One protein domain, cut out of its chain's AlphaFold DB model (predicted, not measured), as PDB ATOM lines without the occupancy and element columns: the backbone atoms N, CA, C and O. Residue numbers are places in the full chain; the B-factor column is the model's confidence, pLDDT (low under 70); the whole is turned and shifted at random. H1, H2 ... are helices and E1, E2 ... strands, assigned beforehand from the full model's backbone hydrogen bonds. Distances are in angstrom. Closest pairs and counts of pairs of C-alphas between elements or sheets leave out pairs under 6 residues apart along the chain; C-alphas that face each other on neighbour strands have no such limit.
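This is residues 48 to 90 of the 419 residues of an uncharacterized protein of Tigriopus californicus (UniProt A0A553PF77). Two hairpins form one antiparallel sheet, E1 E2 E4 E3, curled like part of a barrel, with a short helix, H1, packed over E4. The printed part has 43 residues; along it come E1, E2, H1, E3, E4, a mixed class. It is compact, radius of gyration of the C-alphas 8.7 A, spanning 23 by 21 by 14 A.

Find the hairpin of E1, residues 51 to 53, and E2, residues 59 to 63; N 52 and O 60, 2.9 A apart, are within hydrogen-bond range. H1, residues 65 to 70, has every O i to N i+4 pair within range. It is over E4, residues 84 to 90; their closest C-alphas, 68 and 87, are 5.5 A apart. E4 forms a hairpin with E3, residues 74 to 79, N 76 to O 86 at 2.8 A, and neighbours E2, N 85 to O 63 at 2.8 A. E2, H1, E3 make a split strand-helix-strand unit, E4 between its strands, with right-handed crossover.

Find C-alpha 51 at (-1.679, 28.014, 1.376), where E1 begins; E4 runs 18.3 A to C-alpha 90 at (9.726, 28.954, -8.715).

The four links are tight, the printed part has no cut, and no printed residue is under 70 in pLDDT.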
ATOM      1  N   LYS A  48      -6.701  19.059   1.283       82.62
ATOM      2  CA  LYS A  48      -6.967  20.317   0.598       82.62
ATOM      3  C   LYS A  48      -5.644  21.037   0.315       82.62
ATOM      4  O   LYS A  48      -4.775  21.107   1.183       82.62
ATOM      5  N   HIS A  49      -5.506  21.573  -0.894       89.38
ATOM      6  CA  HIS A  49      -4.354  22.373  -1.311       89.38
ATOM      7  C   HIS A  49      -4.434  23.786  -0.717       89.38
ATOM      8  O   HIS A  49      -4.724  24.757  -1.414       89.38
ATOM      9  N   ASP A  50      -4.243  23.887   0.597       91.69
ATOM     10  CA  ASP A  50      -4.280  25.161   1.310       91.69
ATOM     11  C   ASP A  50      -2.921  25.890   1.245       91.69
ATOM     12  O   ASP A  50      -1.869  25.236   1.186       91.69
ATOM     13  N   PRO A  51      -2.910  27.237   1.275       93.56
ATOM     14  CA  PRO A  51      -1.679  28.014   1.376       93.56
ATOM     15  C   PRO A  51      -0.877  27.672   2.634       93.56
ATOM     16  O   PRO A  51      -1.434  27.445   3.708       93.56
ATOM     17  N   CYS A  52       0.445  27.692   2.516       94.25
ATOM     18  CA  CYS A  52       1.369  27.410   3.611       94.25
ATOM     19  C   CYS A  52       2.567  28.380   3.586       94.25
ATOM     20  O   CYS A  52       2.896  28.935   2.529       94.25
ATOM     21  N   PRO A  53       3.218  28.625   4.738       93.56
ATOM     22  CA  PRO A  53       4.405  29.474   4.793       93.56
ATOM     23  C   PRO A  53       5.571  28.781   4.079       93.56
ATOM     24  O   PRO A  53       5.975  27.686   4.468       93.56
ATOM     25  N   GLY A  54       6.069  29.409   3.014       90.94
ATOM     26  CA  GLY A  54       7.181  28.913   2.213       90.94
ATOM     27  C   GLY A  54       8.540  29.387   2.737       90.94
ATOM     28  O   GLY A  54       8.765  29.440   3.946       90.94
ATOM     29  N   ASP A  55       9.462  29.707   1.826       88.50
ATOM     30  CA  ASP A  55      10.807  30.170   2.146       88.50
ATOM     31  C   ASP A  55      10.892  31.705   2.153       88.50
ATOM     32  O   ASP A  55      10.467  32.395   1.227       88.50
ATOM     33  N   GLY A  56      11.440  32.268   3.234       87.44
ATOM     34  CA  GLY A  56      11.542  33.720   3.398       87.44
ATOM     35  C   GLY A  56      10.175  34.410   3.329       87.44
ATOM     36  O   GLY A  56       9.346  34.236   4.218       87.44
ATOM     37  N   THR A  57       9.956  35.214   2.284       86.88
ATOM     38  CA  THR A  57       8.697  35.938   2.036       86.88
ATOM     39  C   THR A  57       7.735  35.194   1.107       86.88
ATOM     40  O   THR A  57       6.618  35.668   0.894       86.88
ATOM     41  N   ARG A  58       8.138  34.055   0.528       94.06
ATOM     42  CA  ARG A  58       7.288  33.296  -0.392       94.06
ATOM     43  C   ARG A  58       6.270  32.453   0.367       94.06
ATOM     44  O   ARG A  58       6.533  31.891   1.427       94.06
ATOM     45  N   GLN A  59       5.093  32.334  -0.223       94.88
ATOM     46  CA  GLN A  59       4.058  31.378   0.161       94.88
ATOM     47  C   GLN A  59       4.088  30.185  -0.792       94.88
ATOM     48  O   GLN A  59       4.308  30.359  -1.991       94.88
ATOM     49  N   GLY A  60       3.842  28.993  -0.259       95.38
ATOM     50  CA  GLY A  60       3.633  27.785  -1.047       95.38
ATOM     51  C   GLY A  60       2.191  27.297  -0.971       95.38
ATOM     52  O   GLY A  60       1.352  27.873  -0.273       95.38
ATOM     53  N   ILE A  61       1.929  26.192  -1.662       95.12
ATOM     54  CA  ILE A  61       0.678  25.439  -1.572       95.12
ATOM     55  C   ILE A  61       0.982  24.055  -1.011       95.12
ATOM     56  O   ILE A  61       1.964  23.414  -1.394       95.12
ATOM     57  N   CYS A  62       0.156  23.597  -0.075       95.06
ATOM     58  CA  CYS A  62       0.312  22.281   0.514       95.06
ATOM     59  C   CYS A  62       0.013  21.194  -0.525       95.06
ATOM     60  O   CYS A  62      -1.116  21.085  -0.996       95.06
ATOM     61  N   HIS A  63       1.010  20.372  -0.844       94.56
ATOM     62  CA  HIS A  63       0.903  19.247  -1.776       94.56
ATOM     63  C   HIS A  63       1.556  17.999  -1.189       94.56
ATOM     64  O   HIS A  63       2.342  18.083  -0.243       94.56
ATOM     65  N   SER A  64       1.277  16.819  -1.748       93.75
ATOM     66  CA  SER A  64       2.126  15.662  -1.456       93.75
ATOM     67  C   SER A  64       3.533  15.899  -2.013       93.75
ATOM     68  O   SER A  64       3.732  16.673  -2.952       93.75
ATOM     69  N   ASN A  65       4.539  15.220  -1.461       93.19
ATOM     70  CA  ASN A  65       5.909  15.376  -1.957       93.19
ATOM     71  C   ASN A  65       6.034  14.999  -3.446       93.19
ATOM     72  O   ASN A  65       6.757  15.653  -4.190       93.19
ATOM     73  N   ALA A  66       5.302  13.972  -3.889       92.94
ATOM     74  CA  ALA A  66       5.301  13.538  -5.283       92.94
ATOM     75  C   ALA A  66       4.661  14.577  -6.216       92.94
ATOM     76  O   ALA A  66       5.230  14.886  -7.260       92.94
ATOM     77  N   GLU A  67       3.517  15.153  -5.828       93.94
ATOM     78  CA  GLU A  67       2.875  16.235  -6.590       93.94
ATOM     79  C   GLU A  67       3.768  17.470  -6.651       93.94
ATOM     80  O   GLU A  67       3.931  18.046  -7.720       93.94
ATOM     81  N   CYS A  68       4.411  17.839  -5.539       94.69
ATOM     82  CA  CYS A  68       5.301  18.993  -5.524       94.69
ATOM     83  C   CYS A  68       6.453  18.850  -6.529       94.69
ATOM     84  O   CYS A  68       6.724  19.771  -7.297       94.69
ATOM     85  N   VAL A  69       7.082  17.670  -6.581       94.25
ATOM     86  CA  VAL A  69       8.130  17.363  -7.567       94.25
ATOM     87  C   VAL A  69       7.573  17.363  -8.993       94.25
ATOM     88  O   VAL A  69       8.225  17.881  -9.896       94.25
ATOM     89  N   ALA A  70       6.368  16.824  -9.209       93.00
ATOM     90  CA  ALA A  70       5.729  16.798 -10.526       93.00
ATOM     91  C   ALA A  70       5.400  18.203 -11.062       93.00
ATOM     92  O   ALA A  70       5.465  18.428 -12.267       93.00
ATOM     93  N   LEU A  71       5.105  19.154 -10.171       92.31
ATOM     94  CA  LEU A  71       4.917  20.570 -10.504       92.31
ATOM     95  C   LEU A  71       6.247  21.322 -10.711       92.31
ATOM     96  O   LEU A  71       6.233  22.522 -10.976       92.31
ATOM     97  N   GLY A  72       7.398  20.653 -10.560       91.50
ATOM     98  CA  GLY A  72       8.721  21.285 -10.595       91.50
ATOM     99  C   GLY A  72       9.009  22.168  -9.376       91.50
ATOM    100  O   GLY A  72       9.904  23.010  -9.420       91.50
ATOM    101  N   GLY A  73       8.238  22.009  -8.299       93.69
ATOM    102  CA  GLY A  73       8.367  22.792  -7.082       93.69
ATOM    103  C   GLY A  73       9.388  22.228  -6.097       93.69
ATOM    104  O   GLY A  73       9.830  21.079  -6.172       93.69
ATOM    105  N   LYS A  74       9.751  23.062  -5.124       94.69
ATOM    106  CA  LYS A  74      10.643  22.725  -4.015       94.69
ATOM    107  C   LYS A  74       9.845  22.620  -2.718       94.69
ATOM    108  O   LYS A  74       9.035  23.491  -2.407       94.69
ATOM    109  N   SER A  75      10.120  21.576  -1.939       95.19
ATOM    110  CA  SER A  75       9.577  21.416  -0.587       95.19
ATOM    111  C   SER A  75      10.193  22.436   0.380       95.19
ATOM    112  O   SER A  75      11.418  22.556   0.471       95.19
ATOM    113  N   SER A  76       9.339  23.151   1.112       94.69
ATOM    114  CA  SER A  76       9.698  24.143   2.127       94.69
ATOM    115  C   SER A  76       8.974  23.863   3.446       94.69
ATOM    116  O   SER A  76       8.108  24.615   3.883       94.69
ATOM    117  N   GLY A  77       9.324  22.750   4.092       92.38
ATOM    118  CA  GLY A  77       8.707  22.328   5.352       92.38
ATOM    119  C   GLY A  77       7.438  21.500   5.150       92.38
ATOM    120  O   GLY A  77       7.057  21.163   4.029       92.38
ATOM    121  N   SER A  78       6.803  21.124   6.258       93.50
ATOM    122  CA  SER A  78       5.645  20.224   6.274       93.50
ATOM    123  C   SER A  78       4.325  20.971   6.475       93.50
ATOM    124  O   SER A  78       4.277  21.966   7.193       93.50
ATOM    125  N   CYS A  79       3.242  20.442   5.915       93.56
ATOM    126  CA  CYS A  79       1.874  20.948   6.057       93.56
ATOM    127  C   CYS A  79       0.888  19.776   6.216       93.56
ATOM    128  O   CYS A  79       1.307  18.615   6.251       93.56
ATOM    129  N   ALA A  80      -0.412  20.067   6.371       92.25
ATOM    130  CA  ALA A  80      -1.464  19.060   6.572       92.25
ATOM    131  C   ALA A  80      -1.104  18.030   7.666       92.25
ATOM    132  O   ALA A  80      -1.116  16.828   7.425       92.25
ATOM    133  N   ASN A  81      -0.711  18.499   8.858       89.81
ATOM    134  CA  ASN A  81      -0.278  17.657   9.987       89.81
ATOM    135  C   ASN A  81       0.861  16.669   9.656       89.81
ATOM    136  O   ASN A  81       0.951  15.596  10.249       89.81
ATOM    137  N   GLY A  82       1.739  17.027   8.715       89.38
ATOM    138  CA  GLY A  82       2.897  16.218   8.331       89.38
ATOM    139  C   GLY A  82       2.648  15.257   7.168       89.38
ATOM    140  O   GLY A  82       3.584  14.591   6.738       89.38
ATOM    141  N   TYR A  83       1.427  15.202   6.624       89.88
ATOM    142  CA  TYR A  83       1.118  14.390   5.442       89.88
ATOM    143  C   TYR A  83       1.511  15.065   4.120       89.88
ATOM    144  O   TYR A  83       1.623  14.386   3.098       89.88
ATOM    145  N   GLY A  84       1.732  16.384   4.131       93.62
ATOM    146  CA  GLY A  84       2.117  17.167   2.962       93.62
ATOM    147  C   GLY A  84       3.398  17.970   3.163       93.62
ATOM    148  O   GLY A  84       3.907  18.127   4.277       93.62
ATOM    149  N   VAL A  85       3.894  18.520   2.060       95.12
ATOM    150  CA  VAL A  85       4.989  19.488   2.017       95.12
ATOM    151  C   VAL A  85       4.475  20.834   1.528       95.12
ATOM    152  O   VAL A  85       3.595  20.896   0.666       95.12
ATOM    153  N   CYS A  86       5.038  21.920   2.053       96.38
ATOM    154  CA  CYS A  86       4.746  23.237   1.513       96.38
ATOM    155  C   CYS A  86       5.501  23.419   0.198       96.38
ATOM    156  O   CYS A  86       6.722  23.573   0.200       96.38
ATOM    157  N   CYS A  87       4.793  23.337  -0.924       96.31
ATOM    158  CA  CYS A  87       5.409  23.348  -2.238       96.31
ATOM    159  C   CYS A  87       5.533  24.764  -2.791       96.31
ATOM    160  O   CYS A  87       4.540  25.486  -2.882       96.31
ATOM    161  N   ILE A  88       6.740  25.139  -3.207       96.56
ATOM    162  CA  ILE A  88       7.022  26.427  -3.843       96.56
ATOM    163  C   ILE A  88       7.439  26.175  -5.282       96.56
ATOM    164  O   ILE A  88       8.481  25.570  -5.533       96.56
ATOM    165  N   VAL A  89       6.636  26.655  -6.226       96.69
ATOM    166  CA  VAL A  89       6.926  26.559  -7.660       96.69
ATOM    167  C   VAL A  89       7.605  27.851  -8.100       96.69
ATOM    168  O   VAL A  89       6.949  28.879  -8.247       96.69
ATOM    169  N   ALA A  90       8.923  27.814  -8.278       95.38
ATOM    170  CA  ALA A  90       9.726  28.954  -8.715       95.38
ATOM    171  C   ALA A  90      10.345  28.659 -10.083       95.38
ATOM    172  O   ALA A  90      11.050  27.667 -10.246       95.38
TER     173      ALA A  90